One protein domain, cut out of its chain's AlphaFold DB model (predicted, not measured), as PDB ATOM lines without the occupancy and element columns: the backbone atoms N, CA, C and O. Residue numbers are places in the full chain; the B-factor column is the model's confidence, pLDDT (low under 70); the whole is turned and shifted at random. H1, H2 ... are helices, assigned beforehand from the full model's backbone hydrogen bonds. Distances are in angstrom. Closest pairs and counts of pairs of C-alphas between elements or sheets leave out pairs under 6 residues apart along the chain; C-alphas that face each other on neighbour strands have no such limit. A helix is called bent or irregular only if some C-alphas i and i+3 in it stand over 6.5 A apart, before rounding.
ATOM      1  N   LEU A  50      49.741 -59.581  -0.733       84.12
ATOM      2  CA  LEU A  50      51.066 -59.402  -0.115       84.12
ATOM      3  C   LEU A  50      51.803 -60.691   0.285       84.12
ATOM      4  O   LEU A  50      52.941 -60.620   0.747       84.12
ATOM      5  N   GLN A  51      51.174 -61.858   0.166       80.56
ATOM      6  CA  GLN A  51      51.769 -63.134   0.565       80.56
ATOM      7  C   GLN A  51      52.519 -63.831  -0.574       80.56
ATOM      8  O   GLN A  51      53.278 -64.762  -0.315       80.56
ATOM      9  N   GLN A  52      52.325 -63.401  -1.821       82.75
ATOM     10  CA  GLN A  52      52.918 -64.061  -2.979       82.75
ATOM     11  C   GLN A  52      53.141 -63.099  -4.143       82.75
ATOM     12  O   GLN A  52      52.501 -62.056  -4.253       82.75
ATOM     13  N   THR A  53      54.031 -63.480  -5.051       86.69
ATOM     14  CA  THR A  53      54.195 -62.799  -6.336       86.69
ATOM     15  C   THR A  53      52.914 -62.913  -7.162       86.69
ATOM     16  O   THR A  53      52.334 -63.994  -7.271       86.69
ATOM     17  N   LEU A  54      52.487 -61.808  -7.776       87.12
ATOM     18  CA  LEU A  54      51.307 -61.770  -8.638       87.12
ATOM     19  C   LEU A  54      51.723 -61.666 -10.102       87.12
ATOM     20  O   LEU A  54      52.429 -60.742 -10.493       87.12
ATOM     21  N   ILE A  55      51.262 -62.604 -10.926       83.00
ATOM     22  CA  ILE A  55      51.537 -62.605 -12.365       83.00
ATOM     23  C   ILE A  55      50.353 -61.965 -13.084       83.00
ATOM     24  O   ILE A  55      49.257 -62.519 -13.085       83.00
ATOM     25  N   ALA A  56      50.572 -60.814 -13.722       79.75
ATOM     26  CA  ALA A  56      49.503 -60.013 -14.314       79.75
ATOM     27  C   ALA A  56      48.641 -60.758 -15.345       79.75
ATOM     28  O   ALA A  56      47.433 -60.545 -15.390       79.75
ATOM     29  N   SER A  57      49.228 -61.662 -16.133       75.06
ATOM     30  CA  SER A  57      48.503 -62.444 -17.145       75.06
ATOM     31  C   SER A  57      47.519 -63.468 -16.569       75.06
ATOM     32  O   SER A  57      46.670 -63.965 -17.303       75.06
ATOM     33  N   GLN A  58      47.617 -63.791 -15.276       79.00
ATOM     34  CA  GLN A  58      46.711 -64.731 -14.605       79.00
ATOM     35  C   GLN A  58      45.400 -64.076 -14.156       79.00
ATOM     36  O   GLN A  58      44.472 -64.778 -13.756       79.00
ATOM     37  N   TYR A  59      45.314 -62.747 -14.216       77.88
ATOM     38  CA  TYR A  59      44.175 -61.987 -13.722       77.88
ATOM     39  C   TYR A  59      43.474 -61.264 -14.863       77.88
ATOM     40  O   TYR A  59      44.096 -60.829 -15.834       77.88
ATOM     41  N   ALA A  60      42.149 -61.143 -14.746       70.50
ATOM     42  CA  ALA A  60      41.363 -60.402 -15.714       70.50
ATOM     43  C   ALA A  60      41.848 -58.950 -15.735       70.50
ATOM     44  O   ALA A  60      41.777 -58.231 -14.738       70.50
ATOM     45  N   MET A  61      42.357 -58.536 -16.889       68.19
ATOM     46  CA  MET A  61      42.808 -57.174 -17.090       68.19
ATOM     47  C   MET A  61      41.619 -56.220 -16.951       68.19
ATOM     48  O   MET A  61      40.587 -56.440 -17.593       68.19
ATOM     49  N   PRO A  62      41.745 -55.136 -16.171       71.38
ATOM     50  CA  PRO A  62      40.720 -54.109 -16.146       71.38
ATOM     51  C   PRO A  62      40.481 -53.559 -17.556       71.38
ATOM     52  O   PRO A  62      41.426 -53.180 -18.253       71.38
ATOM     53  N   ASN A  63      39.210 -53.485 -17.961       78.38
ATOM     54  CA  ASN A  63      38.781 -53.006 -19.284       78.38
ATOM     55  C   ASN A  63      39.411 -51.638 -19.636       78.38
ATOM     56  O   ASN A  63      39.797 -51.380 -20.774       78.38
ATOM     57  N   ILE A  64      39.650 -50.798 -18.625       76.69
ATOM     58  CA  ILE A  64      40.279 -49.484 -18.785       76.69
ATOM     59  C   ILE A  64      41.648 -49.526 -19.487       76.69
ATOM     60  O   ILE A  64      41.983 -48.587 -20.207       76.69
ATOM     61  N   TYR A  65      42.431 -50.601 -19.351       81.31
ATOM     62  CA  TYR A  65      43.740 -50.709 -20.007       81.31
ATOM     63  C   TYR A  65      43.643 -51.144 -21.467       81.31
ATOM     64  O   TYR A  65      44.433 -50.687 -22.294       81.31
ATOM     65  N   GLN A  66      42.651 -51.968 -21.803       84.00
ATOM     66  CA  GLN A  66      42.329 -52.268 -23.198       84.00
ATOM     67  C   GLN A  66      41.827 -51.006 -23.903       84.00
ATOM     68  O   GLN A  66      42.312 -50.670 -24.983       84.00
ATOM     69  N   LEU A  67      40.943 -50.252 -23.242       87.44
ATOM     70  CA  LEU A  67      40.478 -48.956 -23.725       87.44
ATOM     71  C   LEU A  67      41.635 -47.966 -23.902       87.44
ATOM     72  O   LEU A  67      41.670 -47.243 -24.896       87.44
ATOM     73  N   LEU A  68      42.607 -47.946 -22.987       86.69
ATOM     74  CA  LEU A  68      43.787 -47.090 -23.101       86.69
ATOM     75  C   LEU A  68      44.639 -47.447 -24.327       86.69
ATOM     76  O   LEU A  68      45.015 -46.556 -25.086       86.69
ATOM     77  N   LEU A  69      44.917 -48.736 -24.551       89.50
ATOM     78  CA  LEU A  69      45.663 -49.195 -25.728       89.50
ATOM     79  C   LEU A  69      44.941 -48.840 -27.033       89.50
ATOM     80  O   LEU A  69      45.581 -48.346 -27.960       89.50
ATOM     81  N   LEU A  70      43.620 -49.036 -27.079       90.00
ATOM     82  CA  LEU A  70      42.784 -48.659 -28.219       90.00
ATOM     83  C   LEU A  70      42.784 -47.141 -28.445       90.00
ATOM     84  O   LEU A  70      42.906 -46.675 -29.573       90.00
ATOM     85  N   THR A  71      42.697 -46.358 -27.369       89.50
ATOM     86  CA  THR A  71      42.728 -44.890 -27.436       89.50
ATOM     87  C   THR A  71      44.047 -44.397 -28.024       89.50
ATOM     88  O   THR A  71      44.038 -43.485 -28.845       89.50
ATOM     89  N   ILE A  72      45.177 -45.017 -27.667       88.75
ATOM     90  CA  ILE A  72      46.481 -44.681 -28.258       88.75
ATOM     91  C   ILE A  72      46.478 -44.921 -29.772       88.75
ATOM     92  O   ILE A  72      46.963 -44.071 -30.521       88.75
ATOM     93  N   ASP A  73      45.909 -46.039 -30.228       90.19
ATOM     94  CA  ASP A  73      45.820 -46.355 -31.657       90.19
ATOM     95  C   ASP A  73      44.925 -45.368 -32.412       90.19
ATOM     96  O   ASP A  73      45.309 -44.874 -33.473       90.19
ATOM     97  N   ASN A  74      43.787 -44.996 -31.825       88.94
ATOM     98  CA  ASN A  74      42.880 -44.008 -32.403       88.94
ATOM     99  C   ASN A  74      43.516 -42.613 -32.477       88.94
ATOM    100  O   ASN A  74      43.400 -41.938 -33.497       88.94
ATOM    101  N   VAL A  75      44.229 -42.184 -31.429       86.56
ATOM    102  CA  VAL A  75      44.961 -40.905 -31.427       86.56
ATOM    103  C   VAL A  75      46.036 -40.896 -32.512       86.56
ATOM    104  O   VAL A  75      46.209 -39.889 -33.195       86.56
ATOM    105  N   TYR A  76      46.743 -42.010 -32.706       84.81
ATOM    106  CA  TYR A  76      47.742 -42.134 -33.763       84.81
ATOM    107  C   TYR A  76      47.121 -42.054 -35.165       84.81
ATOM    108  O   TYR A  76      47.622 -41.308 -36.009       84.81
ATOM    109  N   ALA A  77      46.022 -42.774 -35.407       87.44
ATOM    110  CA  ALA A  77      45.302 -42.721 -36.677       87.44
ATOM    111  C   ALA A  77      44.808 -41.296 -36.982       87.44
ATOM    112  O   ALA A  77      45.154 -40.734 -38.021       87.44
ATOM    113  N   ALA A  78      44.125 -40.666 -36.021       86.19
ATOM    114  CA  ALA A  78      43.619 -39.302 -36.154       86.19
ATOM    115  C   ALA A  78      44.743 -38.272 -36.375       86.19
ATOM    116  O   ALA A  78      44.594 -37.349 -37.174       86.19
ATOM    117  N   LYS A  79      45.897 -38.433 -35.710       84.62
ATOM    118  CA  LYS A  79      47.082 -37.586 -35.937       84.62
ATOM    119  C   LYS A  79      47.550 -37.672 -37.390       84.62
ATOM    120  O   LYS A  79      47.840 -36.636 -37.985       84.62
ATOM    121  N   ASN A  80      47.650 -38.877 -37.949       84.38
ATOM    122  CA  ASN A  80      48.120 -39.067 -39.321       84.38
ATOM    123  C   ASN A  80      47.153 -38.453 -40.336       84.38
ATOM    124  O   ASN A  80      47.601 -37.746 -41.232       84.38
ATOM    125  N   GLU A  81      45.846 -38.652 -40.157       85.94
ATOM    126  CA  GLU A  81      44.820 -38.021 -40.997       85.94
ATOM    127  C   GLU A  81      44.917 -36.495 -40.950       85.94
ATOM    128  O   GLU A  81      44.963 -35.833 -41.989       85.94
ATOM    129  N   LEU A  82      45.035 -35.934 -39.743       83.50
ATOM    130  CA  LEU A  82      45.193 -34.500 -39.555       83.50
ATOM    131  C   LEU A  82      46.469 -33.992 -40.236       83.50
ATOM    132  O   LEU A  82      46.419 -33.015 -40.976       83.50
ATOM    133  N   GLN A  83      47.602 -34.669 -40.044       84.62
ATOM    134  CA  GLN A  83      48.876 -34.303 -40.664       84.62
ATOM    135  C   GLN A  83      48.823 -34.378 -42.197       84.62
ATOM    136  O   GLN A  83      49.405 -33.524 -42.865       84.62
ATOM    137  N   SER A  84      48.107 -35.348 -42.768       84.88
ATOM    138  CA  SER A  84      47.862 -35.419 -44.212       84.88
ATOM    139  C   SER A  84      46.995 -34.263 -44.717       84.88
ATOM    140  O   SER A  84      47.207 -33.802 -45.835       84.88
ATOM    141  N   ALA A  85      46.053 -33.773 -43.907       83.81
ATOM    142  CA  ALA A  85      45.166 -32.672 -44.276       83.81
ATOM    143  C   ALA A  85      45.822 -31.284 -44.153       83.81
ATOM    144  O   ALA A  85      45.592 -30.428 -45.006       83.81
ATOM    145  N   VAL A  86      46.626 -31.045 -43.109       82.88
ATOM    146  CA  VAL A  86      47.216 -29.716 -42.829       82.88
ATOM    147  C   VAL A  86      48.694 -29.576 -43.199       82.88
ATOM    148  O   VAL A  86      49.253 -28.488 -43.083       82.88
ATOM    149  N   GLY A  87      49.335 -30.657 -43.649       79.44
ATOM    150  CA  GLY A  87      50.753 -30.677 -43.997       79.44
ATOM    151  C   GLY A  87      51.690 -30.932 -42.809       79.44
ATOM    152  O   GLY A  87      51.306 -30.958 -41.635       79.44
ATOM    153  N   THR A  88      52.965 -31.162 -43.125       73.00
ATOM    154  CA  THR A  88      54.008 -31.445 -42.131       73.00
ATOM    155  C   THR A  88      54.368 -30.183 -41.330       73.00
ATOM    156  O   THR A  88      54.367 -29.074 -41.851       73.00
ATOM    157  N   GLY A  89      54.663 -30.339 -40.033       71.50
ATOM    158  CA  GLY A  89      55.106 -29.242 -39.151       71.50
ATOM    159  C   GLY A  89      54.022 -28.600 -38.273       71.50
ATOM    160  O   GLY A  89      54.353 -27.905 -37.311       71.50
ATOM    161  N   TYR A  90      52.738 -28.873 -38.528       72.94
ATOM    162  CA  TYR A  90      51.659 -28.308 -37.709       72.94
ATOM    163  C   TYR A  90      51.521 -28.994 -36.345       72.94
ATOM    164  O   TYR A  90      51.246 -28.344 -35.338       72.94
ATOM    165  N   LEU A  91      51.763 -30.303 -36.275       77.69
ATOM    166  CA  LEU A  91      51.717 -31.062 -35.026       77.69
ATOM    167  C   LEU A  91      53.115 -31.189 -34.402       77.69
ATOM    168  O   LEU A  91      54.100 -31.263 -35.141       77.69
ATOM    169  N   PRO A  92      53.232 -31.212 -33.059       73.62
ATOM    170  CA  PRO A  92      54.524 -31.380 -32.406       73.62
ATOM    171  C   PRO A  92      55.198 -32.685 -32.846       73.62
ATOM    172  O   PRO A  92      54.584 -33.755 -32.824       73.62
ATOM    173  N   ALA A  93      56.471 -32.592 -33.227       74.88
ATOM    174  CA  ALA A  93      57.264 -33.751 -33.615       74.88
ATOM    175  C   ALA A  93      57.454 -34.728 -32.440       74.88
ATOM    176  O   ALA A  93      57.541 -34.323 -31.275       74.88
ATOM    177  N   GLY A  94      57.535 -36.021 -32.760       76.88
ATOM    178  CA  GLY A  94      57.880 -37.081 -31.812       76.88
ATOM    179  C   GLY A  94      56.752 -37.532 -30.883       76.88
ATOM    180  O   GLY A  94      57.001 -38.356 -30.013       76.88
ATOM    181  N   ILE A  95      55.517 -37.032 -31.027       77.50
ATOM    182  CA  ILE A  95      54.364 -37.556 -30.263       77.50
ATOM    183  C   ILE A  95      54.046 -38.998 -30.661       77.50
ATOM    184  O   ILE A  95      53.678 -39.808 -29.817       77.50
ATOM    185  N   ASP A  96      54.188 -39.312 -31.942       77.81
ATOM    186  CA  ASP A  96      54.006 -40.651 -32.492       77.81
ATOM    187  C   ASP A  96      55.053 -41.631 -31.983       77.81
ATOM    188  O   ASP A  96      54.679 -42.717 -31.541       77.81
ATOM    189  N   ASP A  97      56.328 -41.242 -31.986       79.88
ATOM    190  CA  ASP A  97      57.390 -42.074 -31.425       79.88
ATOM    191  C   ASP A  97      57.145 -42.306 -29.934       79.88
ATOM    192  O   ASP A  97      57.121 -43.445 -29.468       79.88
ATOM    193  N   GLU A  98      56.853 -41.242 -29.188       80.88
ATOM    194  CA  GLU A  98      56.594 -41.308 -27.752       80.88
ATOM    195  C   GLU A  98      55.383 -42.201 -27.418       80.88
ATOM    196  O   GLU A  98      55.463 -43.049 -26.529       80.88
ATOM    197  N   LEU A  99      54.280 -42.101 -28.172       83.06
ATOM    198  CA  LEU A  99      53.100 -42.954 -27.996       83.06
ATOM    199  C   LEU A  99      53.334 -44.401 -28.405       83.06
ATOM    200  O   LEU A  99      53.057 -45.320 -27.633       83.06
ATOM    201  N   ARG A 100      53.771 -44.614 -29.645       82.69
ATOM    202  CA  ARG A 100      53.761 -45.931 -30.283       82.69
ATOM    203  C   ARG A 100      54.984 -46.745 -29.906       82.69
ATOM    204  O   ARG A 100      54.861 -47.952 -29.705       82.69
ATOM    205  N   SER A 101      56.139 -46.096 -29.825       84.88
ATOM    206  CA  SER A 101      57.428 -46.758 -29.628       84.88
ATOM    207  C   SER A 101      57.806 -46.861 -28.154       84.88
ATOM    208  O   SER A 101      58.554 -47.767 -27.797       84.88
ATOM    209  N   TYR A 102      57.251 -46.011 -27.280       86.38
ATOM    210  CA  TYR A 102      57.606 -46.017 -25.857       86.38
ATOM    211  C   TYR A 102      56.414 -46.253 -24.923       86.38
ATOM    212  O   TYR A 102      56.435 -47.203 -24.140       86.38
ATOM    213  N   TYR A 103      55.357 -45.441 -24.994       87.44
ATOM    214  CA  TYR A 103      54.269 -45.505 -24.014       87.44
ATOM    215  C   TYR A 103      53.375 -46.743 -24.181       87.44
ATOM    216  O   TYR A 103      53.090 -47.444 -23.209       87.44
ATOM    217  N   LYS A 104      52.976 -47.076 -25.414       90.44
ATOM    218  CA  LYS A 104      52.170 -48.272 -25.699       90.44
ATOM    219  C   LYS A 104      52.902 -49.569 -25.313       90.44
ATOM    220  O   LYS A 104      52.287 -50.399 -24.638       90.44
ATOM    221  N   PRO A 105      54.188 -49.774 -25.665       91.12
ATOM    222  CA  PRO A 105      54.956 -50.918 -25.179       91.12
ATOM    223  C   PRO A 105      55.099 -50.932 -23.659       91.12
ATOM    224  O   PRO A 105      54.965 -51.992 -23.059       91.12
ATOM    225  N   HIS A 106      55.288 -49.774 -23.020       90.81
ATOM    226  CA  HIS A 106      55.343 -49.680 -21.559       90.81
ATOM    227  C   HIS A 106      54.059 -50.193 -20.897       90.81
ATOM    228  O   HIS A 106      54.126 -51.018 -19.989       90.81
ATOM    229  N   ILE A 107      52.888 -49.786 -21.398       90.50
ATOM    230  CA  ILE A 107      51.600 -50.306 -20.920       90.50
ATOM    231  C   ILE A 107      51.541 -51.826 -21.099       90.50
ATOM    232  O   ILE A 107      51.239 -52.538 -20.145       90.50
ATOM    233  N   LYS A 108      51.882 -52.347 -22.286       91.12
ATOM    234  CA  LYS A 108      51.900 -53.800 -22.535       91.12
ATOM    235  C   LYS A 108      52.836 -54.545 -21.581       91.12
ATOM    236  O   LYS A 108      52.466 -55.601 -21.077       91.12
ATOM    237  N   ASN A 109      54.004 -53.981 -21.289       91.19
ATOM    238  CA  ASN A 109      54.957 -54.561 -20.350       91.19
ATOM    239  C   ASN A 109      54.389 -54.593 -18.930       91.19
ATOM    240  O   ASN A 109      54.500 -55.619 -18.271       91.19
ATOM    241  N   CYS A 110      53.719 -53.530 -18.477       91.12
ATOM    242  CA  CYS A 110      53.016 -53.537 -17.191       91.12
ATOM    243  C   CYS A 110      51.943 -54.633 -17.127       91.12
ATOM    244  O   CYS A 110      51.802 -55.314 -16.118       91.12
ATOM    245  N   LEU A 111      51.228 -54.851 -18.227       88.94
ATOM    246  CA  LEU A 111      50.172 -55.858 -18.317       88.94
ATOM    247  C   LEU A 111      50.694 -57.302 -18.352       88.94
ATOM    248  O   LEU A 111      49.958 -58.221 -18.002       88.94
ATOM    249  N   ALA A 112      51.948 -57.506 -18.753       89.44
ATOM    250  CA  ALA A 112      52.609 -58.810 -18.768       89.44
ATOM    251  C   ALA A 112      53.561 -59.025 -17.576       89.44
ATOM    252  O   ALA A 112      54.102 -60.119 -17.410       89.44
ATOM    253  N   LYS A 113      53.794 -57.991 -16.755       90.50
ATOM    254  CA  LYS A 113      54.776 -58.019 -15.670       90.50
ATOM    255  C   LYS A 113      54.352 -58.985 -14.556       90.50
ATOM    256  O   LYS A 113      53.179 -59.108 -14.204       90.50
ATOM    257  N   SER A 114      55.346 -59.644 -13.970       92.50
ATOM    258  CA  SER A 114      55.220 -60.303 -12.672       92.50
ATOM    259  C   SER A 114      55.590 -59.312 -11.568       92.50
ATOM    260  O   SER A 114      56.656 -58.693 -11.625       92.50
ATOM    261  N   TYR A 115      54.698 -59.126 -10.601       93.38
ATOM    262  CA  TYR A 115      54.815 -58.140  -9.536       93.38
ATOM    263  C   TYR A 115      55.219 -58.802  -8.223       93.38
ATOM    264  O   TYR A 115      54.479 -59.615  -7.656       93.38
ATOM    265  N   SER A 116      56.400 -58.432  -7.731       94.19
ATOM    266  CA  SER A 116      56.922 -58.914  -6.453       94.19
ATOM    267  C   SER A 116      56.126 -58.360  -5.267       94.19
ATOM    268  O   SER A 116      55.353 -57.410  -5.401       94.19
ATOM    269  N   VAL A 117      56.345 -58.912  -4.072       92.12
ATOM    270  CA  VAL A 117      55.767 -58.355  -2.836       92.12
ATOM    271  C   VAL A 117      56.241 -56.912  -2.612       92.12
ATOM    272  O   VAL A 117      55.465 -56.075  -2.159       92.12
ATOM    273  N   GLN A 118      57.476 -56.581  -3.003       93.62
ATOM    274  CA  GLN A 118      57.980 -55.208  -2.943       93.62
ATOM    275  C   GLN A 118      57.240 -54.280  -3.916       93.62
ATOM    276  O   GLN A 118      56.883 -53.170  -3.532       93.62
ATOM    277  N   ASP A 119      56.964 -54.726  -5.150       93.94
ATOM    278  CA  ASP A 119      56.158 -53.951  -6.103       93.94
ATOM    279  C   ASP A 119      54.747 -53.693  -5.548       93.94
ATOM    280  O   ASP A 119      54.213 -52.595  -5.682       93.94
ATOM    281  N   GLN A 120      54.152 -54.693  -4.893       94.12
ATOM    282  CA  GLN A 120      52.830 -54.580  -4.276       94.12
ATOM    283  C   GLN A 120      52.814 -53.583  -3.120       94.12
ATOM    284  O   GLN A 120      51.909 -52.756  -3.037       94.12
ATOM    285  N   GLN A 121      53.827 -53.619  -2.254       93.50
ATOM    286  CA  GLN A 121      53.986 -52.640  -1.181       93.50
ATOM    287  C   GLN A 121      54.184 -51.228  -1.742       93.50
ATOM    288  O   GLN A 121      53.520 -50.296  -1.295       93.50
ATOM    289  N   ALA A 122      55.032 -51.074  -2.763       95.06
ATOM    290  CA  ALA A 122      55.278 -49.789  -3.416       95.06
ATOM    291  C   ALA A 122      54.025 -49.230  -4.115       95.06
ATOM    292  O   ALA A 122      53.798 -48.023  -4.110       95.06
ATOM    293  N   ALA A 123      53.182 -50.105  -4.669       94.25
ATOM    294  CA  ALA A 123      51.889 -49.739  -5.236       94.25
ATOM    295  C   ALA A 123      50.803 -49.467  -4.175       94.25
ATOM    296  O   ALA A 123      49.705 -49.034  -4.524       94.25
ATOM    297  N   GLY A 124      51.080 -49.715  -2.889       94.88
ATOM    298  CA  GLY A 124      50.131 -49.510  -1.795       94.88
ATOM    299  C   GLY A 124      49.067 -50.604  -1.676       94.88
ATOM    300  O   GLY A 124      47.944 -50.328  -1.242       94.88
ATOM    301  N   CYS A 125      49.381 -51.836  -2.085       93.31
ATOM    302  CA  CYS A 125      48.522 -52.983  -1.818       93.31
ATOM    303  C   CYS A 125      48.501 -53.294  -0.318       93.31
ATOM    304  O   CYS A 125      49.548 -53.465   0.307       93.31
ATOM    305  N   ALA A 126      47.308 -53.397   0.257       88.69
ATOM    306  CA  ALA A 126      47.098 -53.801   1.640       88.69
ATOM    307  C   ALA A 126      46.816 -55.307   1.731       88.69
ATOM    308  O   ALA A 126      46.301 -55.922   0.801       88.69
ATOM    309  N   GLY A 127      47.082 -55.918   2.890       84.81
ATOM    310  CA  GLY A 127      46.762 -57.336   3.126       84.81
ATOM    311  C   GLY A 127      45.256 -57.641   3.165       84.81
ATOM    312  O   GLY A 127      44.866 -58.806   3.182       84.81
ATOM    313  N   THR A 128      44.425 -56.599   3.208       85.94
ATOM    314  CA  THR A 128      42.962 -56.650   3.100       85.94
ATOM    315  C   THR A 128      42.465 -56.428   1.675       85.94
ATOM    316  O   THR A 128      41.269 -56.573   1.438       85.94
ATOM    317  N   ASP A 129      43.340 -56.045   0.741       87.62
ATOM    318  CA  ASP A 129      42.939 -55.854  -0.645       87.62
ATOM    319  C   ASP A 129      42.602 -57.201  -1.276       87.62
ATOM    320  O   ASP A 129      43.297 -58.201  -1.082       87.62
ATOM    321  N   THR A 130      41.562 -57.196  -2.101       86.88
ATOM    322  CA  THR A 130      41.339 -58.266  -3.065       86.88
ATOM    323  C   THR A 130      42.483 -58.298  -4.072       86.88
ATOM    324  O   THR A 130      43.102 -57.265  -4.360       86.88
ATOM    325  N   VAL A 131      42.748 -59.463  -4.670       87.06
ATOM    326  CA  VAL A 131      43.783 -59.558  -5.713       87.06
ATOM    327  C   VAL A 131      43.487 -58.580  -6.849       87.06
ATOM    328  O   VAL A 131      44.379 -57.860  -7.283       87.06
ATOM    329  N   ASN A 132      42.223 -58.467  -7.262       85.81
ATOM    330  CA  ASN A 132      41.808 -57.540  -8.314       85.81
ATOM    331  C   ASN A 132      42.079 -56.071  -7.951       85.81
ATOM    332  O   ASN A 132      42.547 -55.308  -8.795       85.81
ATOM    333  N   HIS A 133      41.824 -55.668  -6.701       87.31
ATOM    334  CA  HIS A 133      42.084 -54.299  -6.260       87.31
ATOM    335  C   HIS A 133      43.586 -53.999  -6.184       87.31
ATOM    336  O   HIS A 133      44.027 -52.936  -6.626       87.31
ATOM    337  N   CYS A 134      44.391 -54.948  -5.700       91.19
ATOM    338  CA  CYS A 134      45.844 -54.803  -5.722       91.19
ATOM    339  C   CYS A 134      46.397 -54.767  -7.156       91.19
ATOM    340  O   CYS A 134      47.255 -53.941  -7.458       91.19
ATOM    341  N   MET A 135      45.875 -55.591  -8.069       90.62
ATOM    342  CA  MET A 135      46.286 -55.569  -9.475       90.62
ATOM    343  C   MET A 135      45.998 -54.216 -10.140       90.62
ATOM    344  O   MET A 135      46.861 -53.698 -10.842       90.62
ATOM    345  N   ASP A 136      44.850 -53.587  -9.870       89.44
ATOM    346  CA  ASP A 136      44.562 -52.225 -10.352       89.44
ATOM    347  C   ASP A 136      45.585 -51.195  -9.832       89.44
ATOM    348  O   ASP A 136      46.112 -50.385 -10.602       89.44
ATOM    349  N   LYS A 137      45.948 -51.265  -8.544       91.94
ATOM    350  CA  LYS A 137      47.011 -50.424  -7.965       91.94
ATOM    351  C   LYS A 137      48.367 -50.676  -8.626       91.94
ATOM    352  O   LYS A 137      49.047 -49.720  -8.993       91.94
ATOM    353  N   LEU A 138      48.745 -51.938  -8.824       93.00
ATOM    354  CA  LEU A 138      49.995 -52.342  -9.475       93.00
ATOM    355  C   LEU A 138      50.090 -51.828 -10.914       93.00
ATOM    356  O   LEU A 138      51.130 -51.303 -11.321       93.00
ATOM    357  N   TYR A 139      49.005 -51.930 -11.680       91.50
ATOM    358  CA  TYR A 139      48.959 -51.408 -13.038       91.50
ATOM    359  C   TYR A 139      49.060 -49.880 -13.058       91.50
ATOM    360  O   TYR A 139      49.857 -49.336 -13.826       91.50
ATOM    361  N   LYS A 140      48.326 -49.172 -12.186       90.25
ATOM    362  CA  LYS A 140      48.439 -47.710 -12.032       90.25
ATOM    363  C   LYS A 140      49.850 -47.286 -11.641       90.25
ATOM    364  O   LYS A 140      50.382 -46.350 -12.234       90.25
ATOM    365  N   TYR A 141      50.461 -47.985 -10.689       91.94
ATOM    366  CA  TYR A 141      51.828 -47.742 -10.245       91.94
ATOM    367  C   TYR A 141      52.825 -47.927 -11.395       91.94
ATOM    368  O   TYR A 141      53.591 -47.015 -11.704       91.94
ATOM    369  N   CYS A 142      52.753 -49.058 -12.100       92.00
ATOM    370  CA  CYS A 142      53.650 -49.365 -13.211       92.00
ATOM    371  C   CYS A 142      53.493 -48.392 -14.386       92.00
ATOM    372  O   CYS A 142      54.475 -47.871 -14.908       92.00
ATOM    373  N   ILE A 143      52.264 -48.087 -14.804       89.81
ATOM    374  CA  ILE A 143      52.026 -47.128 -15.894       89.81
ATOM    375  C   ILE A 143      52.432 -45.716 -15.456       89.81
ATOM    376  O   ILE A 143      53.017 -44.963 -16.235       89.81
ATOM    377  N   GLY A 144      52.174 -45.363 -14.195       87.38
ATOM    378  CA  GLY A 144      52.542 -44.083 -13.603       87.38
ATOM    379  C   GLY A 144      54.050 -43.857 -13.495       87.38
ATOM    380  O   GLY A 144      54.476 -42.701 -13.549       87.38
ATOM    381  N   SER A 145      54.842 -44.932 -13.405       87.31
ATOM    382  CA  SER A 145      56.307 -44.890 -13.369       87.31
ATOM    383  C   SER A 145      56.955 -44.749 -14.749       87.31
ATOM    384  O   SER A 145      58.179 -44.837 -14.857       87.31
ATOM    385  N   TYR A 146      56.168 -44.553 -15.810       84.19
ATOM    386  CA  TYR A 146      56.691 -44.261 -17.140       84.19
ATOM    387  C   TYR A 146      57.562 -42.996 -17.119       84.19
ATOM    388  O   TYR A 146      57.112 -41.925 -16.702       84.19
ATOM    389  N   LYS A 147      58.811 -43.117 -17.584       72.44
ATOM    390  CA  LYS A 147      59.798 -42.022 -17.578       72.44
ATOM    391  C   LYS A 147      60.002 -41.329 -18.933       72.44
ATOM    392  O   LYS A 147      60.789 -40.386 -18.993       72.44
ATOM    393  N   GLY A 148      59.250 -41.716 -19.967       64.19
ATOM    394  CA  GLY A 148      59.397 -41.156 -21.315       64.19
ATOM    395  C   GLY A 148      60.641 -41.664 -22.048       64.19
ATOM    396  O   GLY A 148      61.637 -42.015 -21.416       64.19
ATOM    397  N   GLY A 149      60.593 -41.681 -23.380       61.16
ATOM    398  CA  GLY A 149      61.776 -41.838 -24.232       61.16
ATOM    399  C   GLY A 149      62.603 -40.549 -24.304       61.16
ATOM    400  O   GLY A 149      63.826 -40.608 -24.394       61.16
ATOM    401  N   SER A 150      61.955 -39.379 -24.185       51.78
ATOM    402  CA  SER A 150      62.599 -38.059 -24.329       51.78
ATOM    403  C   SER A 150      62.787 -37.253 -23.030       51.78
ATOM    404  O   SER A 150      62.962 -36.038 -23.094       51.78
ATOM    405  N   GLY A 151      62.733 -37.887 -21.856       60.69
ATOM    406  CA  GLY A 151      63.018 -37.237 -20.572       60.69
ATOM    407  C   GLY A 151      61.806 -36.579 -19.902       60.69
ATOM    408  O   GLY A 151      61.262 -35.595 -20.388       60.69
ATOM    409  N   ASN A 152      61.472 -37.119 -18.728       70.19
ATOM    410  CA  ASN A 152      60.470 -36.678 -17.755       70.19
ATOM    411  C   ASN A 152      58.995 -36.696 -18.244       70.19
ATOM    412  O   ASN A 152      58.632 -36.315 -19.356       70.19
ATOM    413  N   LYS A 153      58.105 -37.163 -17.361       75.50
ATOM    414  CA  LYS A 153      56.653 -37.279 -17.591       75.50
ATOM    415  C   LYS A 153      55.985 -35.930 -17.897       75.50
ATOM    416  O   LYS A 153      54.952 -35.887 -18.560       75.50
ATOM    417  N   GLU A 154      56.552 -34.830 -17.421       81.31
ATOM    418  CA  GLU A 154      56.000 -33.485 -17.602       81.31
ATOM    419  C   GLU A 154      56.164 -33.010 -19.046       81.31
ATOM    420  O   GLU A 154      55.216 -32.481 -19.618       81.31
ATOM    421  N   ASN A 155      57.314 -33.269 -19.670       79.81
ATOM    422  CA  ASN A 155      57.555 -32.987 -21.082       79.81
ATOM    423  C   ASN A 155      56.615 -33.795 -21.974       79.81
ATOM    424  O   ASN A 155      56.073 -33.252 -22.939       79.81
ATOM    425  N   PHE A 156      56.382 -35.066 -21.631       78.44
ATOM    426  CA  PHE A 156      55.377 -35.893 -22.293       78.44
ATOM    427  C   PHE A 156      54.000 -35.227 -22.222       78.44
ATOM    428  O   PHE A 156      53.422 -34.888 -23.252       78.44
ATOM    429  N   ILE A 157      53.511 -34.928 -21.016       82.75
ATOM    430  CA  ILE A 157      52.205 -34.283 -20.819       82.75
ATOM    431  C   ILE A 157      52.129 -32.933 -21.551       82.75
ATOM    432  O   ILE A 157      51.109 -32.622 -22.167       82.75
ATOM    433  N   LYS A 158      53.201 -32.135 -21.525       86.06
ATOM    434  CA  LYS A 158      53.277 -30.840 -22.209       86.06
ATOM    435  C   LYS A 158      53.120 -30.990 -23.721       86.06
ATOM    436  O   LYS A 158      52.306 -30.279 -24.301       86.06
ATOM    437  N   LYS A 159      53.830 -31.935 -24.353       82.75
ATOM    438  CA  LYS A 159      53.696 -32.215 -25.796       82.75
ATOM    439  C   LYS A 159      52.249 -32.547 -26.169       82.75
ATOM    440  O   LYS A 159      51.745 -32.024 -27.159       82.75
ATOM    441  N   PHE A 160      51.563 -33.349 -25.352       83.19
ATOM    442  CA  PHE A 160      50.155 -33.692 -25.574       83.19
ATOM    443  C   PHE A 160      49.223 -32.501 -25.440       83.19
ATOM    444  O   PHE A 160      48.361 -32.314 -26.294       83.19
ATOM    445  N   LYS A 161      49.404 -31.681 -24.400       88.38
ATOM    446  CA  LYS A 161      48.612 -30.458 -24.225       88.38
ATOM    447  C   LYS A 161      48.771 -29.530 -25.425       88.38
ATOM    448  O   LYS A 161      47.773 -29.125 -26.007       88.38
ATOM    449  N   THR A 162      50.005 -29.298 -25.872       87.25
ATOM    450  CA  THR A 162      50.267 -28.485 -27.065       87.25
ATOM    451  C   THR A 162      49.644 -29.087 -28.327       87.25
ATOM    452  O   THR A 162      49.103 -28.355 -29.150       87.25
ATOM    453  N   ALA A 163      49.685 -30.410 -28.506       84.75
ATOM    454  CA  ALA A 163      49.039 -31.054 -29.650       84.75
ATOM    455  C   ALA A 163      47.515 -30.901 -29.627       84.75
ATOM    456  O   ALA A 163      46.915 -30.622 -30.664       84.75
ATOM    457  N   LEU A 164      46.907 -31.038 -28.448       88.12
ATOM    458  CA  LEU A 164      45.477 -30.839 -28.241       88.12
ATOM    459  C   LEU A 164      45.067 -29.391 -28.535       88.12
ATOM    460  O   LEU A 164      44.119 -29.161 -29.279       88.12
ATOM    461  N   GLU A 165      45.810 -28.416 -28.010       90.38
ATOM    462  CA  GLU A 165      45.592 -26.988 -28.276       90.38
ATOM    463  C   GLU A 165      45.670 -26.678 -29.776       90.38
ATOM    464  O   GLU A 165      44.768 -26.043 -30.320       90.38
ATOM    465  N   ARG A 166      46.697 -27.186 -30.470       86.69
ATOM    466  CA  ARG A 166      46.840 -26.998 -31.923       86.69
ATOM    467  C   ARG A 166      45.728 -27.678 -32.717       86.69
ATOM    468  O   ARG A 166      45.248 -27.103 -33.686       86.69
ATOM    469  N   SER A 167      45.301 -28.875 -32.320       87.25
ATOM    470  CA  SER A 167      44.177 -29.563 -32.963       87.25
ATOM    471  C   SER A 167      42.874 -28.766 -32.823       87.25
ATOM    472  O   SER A 167      42.147 -28.597 -33.804       87.25
ATOM    473  N   ASN A 168      42.620 -28.194 -31.644       89.81
ATOM    474  CA  ASN A 168      41.461 -27.333 -31.406       89.81
ATOM    475  C   ASN A 168      41.519 -26.036 -32.226       89.81
ATOM    476  O   ASN A 168      40.505 -25.636 -32.800       89.81
ATOM    477  N   ASP A 169      42.693 -25.405 -32.321       90.94
ATOM    478  CA  ASP A 169      42.911 -24.211 -33.147       90.94
ATOM    479  C   ASP A 169      42.668 -24.494 -34.640       90.94
ATOM    480  O   ASP A 169      41.944 -23.745 -35.298       90.94
ATOM    481  N   ILE A 170      43.180 -25.617 -35.163       88.00
ATOM    482  CA  ILE A 170      42.904 -26.056 -36.540       88.00
ATOM    483  C   ILE A 170      41.406 -26.234 -36.750       88.00
ATOM    484  O   ILE A 170      40.859 -25.680 -37.696       88.00
ATOM    485  N   ASN A 171      40.727 -26.962 -35.863       89.88
ATOM    486  CA  ASN A 171      39.290 -27.194 -35.978       89.88
ATOM    487  C   ASN A 171      38.499 -25.873 -36.013       89.88
ATOM    488  O   ASN A 171      37.608 -25.701 -36.846       89.88
ATOM    489  N   ALA A 172      38.849 -24.912 -35.154       93.81
ATOM    490  CA  ALA A 172      38.224 -23.591 -35.151       93.81
ATOM    491  C   ALA A 172      38.467 -22.837 -36.471       93.81
ATOM    492  O   ALA A 172      37.522 -22.320 -37.075       93.81
ATOM    493  N   LYS A 173      39.713 -22.823 -36.964       91.38
ATOM    494  CA  LYS A 173      40.081 -22.179 -38.236       91.38
ATOM    495  C   LYS A 173      39.413 -22.841 -39.440       91.38
ATOM    496  O   LYS A 173      38.893 -22.132 -40.297       91.38
ATOM    497  N   SER A 174      39.360 -24.171 -39.486       90.12
ATOM    498  CA  SER A 174      38.687 -24.937 -40.540       90.12
ATOM    499  C   SER A 174      37.189 -24.641 -40.589       90.12
ATOM    500  O   SER A 174      36.652 -24.424 -41.674       90.12
ATOM    501  N   LYS A 175      36.516 -24.549 -39.432       94.94
ATOM    502  CA  LYS A 175      35.103 -24.134 -39.368       94.94
ATOM    503  C   LYS A 175      34.898 -22.715 -39.890       94.94
ATOM    504  O   LYS A 175      34.004 -22.489 -40.700       94.94
ATOM    505  N   ASN A 176      35.741 -21.770 -39.472       95.81
ATOM    506  CA  ASN A 176      35.660 -20.392 -39.957       95.81
ATOM    507  C   ASN A 176      35.859 -20.307 -41.481       95.81
ATOM    508  O   ASN A 176      35.080 -19.655 -42.170       95.81
ATOM    509  N   TYR A 177      36.855 -21.016 -42.021       92.12
ATOM    510  CA  TYR A 177      37.101 -21.079 -43.462       92.12
ATOM    511  C   TYR A 177      35.915 -21.681 -44.230       92.12
ATOM    512  O   TYR A 177      35.479 -21.116 -45.231       92.12
ATOM    513  N   SER A 178      35.336 -22.776 -43.728       94.69
ATOM    514  CA  SER A 178      34.138 -23.388 -44.317       94.69
ATOM    515  C   SER A 178      32.956 -22.414 -44.364       94.69
ATOM    516  O   SER A 178      32.296 -22.315 -45.398       94.69
ATOM    517  N   ASN A 179      32.731 -21.635 -43.301       97.06
ATOM    518  CA  ASN A 179      31.682 -20.611 -43.275       97.06
ATOM    519  C   ASN A 179      31.931 -19.490 -44.303       97.06
ATOM    520  O   ASN A 179      30.991 -19.027 -44.955       97.06
ATOM    521  N   GLN A 180      33.187 -19.062 -44.479       96.69
ATOM    522  CA  GLN A 180      33.549 -18.055 -45.485       96.69
ATOM    523  C   GLN A 180      33.354 -18.577 -46.911       96.69
ATOM    524  O   GLN A 180      32.814 -17.856 -47.747       96.69
ATOM    525  N   LEU A 181      33.714 -19.836 -47.184       94.38
ATOM    526  CA  LEU A 181      33.442 -20.474 -48.474       94.38
ATOM    527  C   LEU A 181      31.942 -20.568 -48.760       94.38
ATOM    528  O   LEU A 181      31.522 -20.252 -49.868       94.38
ATOM    529  N   GLN A 182      31.129 -20.946 -47.770       96.06
ATOM    530  CA  GLN A 182      29.674 -20.980 -47.929       96.06
ATOM    531  C   GLN A 182      29.108 -19.587 -48.228       96.06
ATOM    532  O   GLN A 182      28.256 -19.433 -49.099       96.06
ATOM    533  N   THR A 183      29.611 -18.564 -47.534       97.44
ATOM    534  CA  THR A 183      29.233 -17.169 -47.787       97.44
ATOM    535  C   THR A 183      29.604 -16.756 -49.206       97.44
ATOM    536  O   THR A 183      28.787 -16.154 -49.895       97.44
ATOM    537  N   LEU A 184      30.805 -17.099 -49.671       94.88
ATOM    538  CA  LEU A 184      31.239 -16.807 -51.033       94.88
ATOM    539  C   LEU A 184      30.350 -17.515 -52.064       94.88
ATOM    540  O   LEU A 184      29.867 -16.860 -52.977       94.88
ATOM    541  N   LEU A 185      30.088 -18.816 -51.889       95.81
ATOM    542  CA  LEU A 185      29.204 -19.603 -52.760       95.81
ATOM    543  C   LEU A 185      27.805 -18.992 -52.874       95.81
ATOM    544  O   LEU A 185      27.274 -18.904 -53.972       95.81
ATOM    545  N   ASN A 186      27.237 -18.526 -51.762       97.38
ATOM    546  CA  ASN A 186      25.910 -17.909 -51.750       97.38
ATOM    547  C   ASN A 186      25.868 -16.532 -52.438       97.38
ATOM    548  O   ASN A 186      24.782 -16.057 -52.756       97.38
ATOM    549  N   ASN A 187      27.019 -15.876 -52.620       94.69
ATOM    550  CA  ASN A 187      27.131 -14.552 -53.236       94.69
ATOM    551  C   ASN A 187      27.724 -14.590 -54.657       94.69
ATOM    552  O   ASN A 187      27.869 -13.534 -55.274       94.69
ATOM    553  N   MET A 188      28.107 -15.764 -55.171       88.19
ATOM    554  CA  MET A 188      28.519 -15.895 -56.568       88.19
ATOM    555  C   MET A 188      27.284 -15.796 -57.486       88.19
ATOM    556  O   MET A 188      26.263 -16.403 -57.160       88.19
TER     557      MET A 188
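This is residues 50 to 188 of the 189 residues of an uncharacterized protein of Deltaproteobacteria bacterium HGW-Deltaproteobacteria-2 (UniProt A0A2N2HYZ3). H1 and H2 form a helical hairpin, H4 packs on the last part of H2, and short H3 packs on H4 towards one end. The longest helix, H5, starts near the first residues of H2 and becomes a long arm, of which residues 171 to 187 stick out. The printed part has 139 residues with five named helices, H1 to H5 along the chain, and no named strand: the class is all helix. The whole is loose, with a radius of gyration of the C-alphas of 20.9 A and spans of 77 by 29 by 19 A.

Residues 50 to 62 hold no named element; residues 54 to 55 pair antiparallel with residues 114 to 115. H1, residues 63 to 86, touches H2, residues 95 to 112, with residues 65 to 76 alone; this hairpin has a shallow tilt of 13 degrees, opposite ways, and its closest C-alphas, Tyr 76 and Asp 96, are 6.6 A apart. H2 is the hub, touching three helices, and only just irregular: C-alphas 101 and 104 are 6.7 A apart. H3, residues 117 to 122, touches H4, residues 131 to 144, at a steep tilt of 59 degrees, closest at C-alphas 120 and 138, 6.3 A. H4 touches H2 with residues 139 to 143 alone, at a shallow tilt of 27 degrees, opposite ways, closest at C-alphas 142 and 110, 5.8 A. H5, residues 153 to 187, only just touches H2, with 3 pairs of C-alphas within 8 A, the closest being Lys 159 and Ile 95 at 7.0 A; the tilt is a steep 51 degrees. Every O i to N i+4 pair is within hydrogen-bond range in H1, H3, H4 and H5, and 10 of 14 in H2.

H1 begins at C-alpha 63 (38.781, -53.006, -19.284) and is 34.2 A long; H2 is 24.2 A, H3 8.6 A and H4 19.5 A. H5, 51.6 A, ends at C-alpha 187 (27.131, -14.552, -53.236).

The farthest C-alphas, Gln 51 and Met 188, are 77.7 A apart. The printed part has no cut and no long link. Residue 61 and residues 148 to 151 have pLDDT under 70.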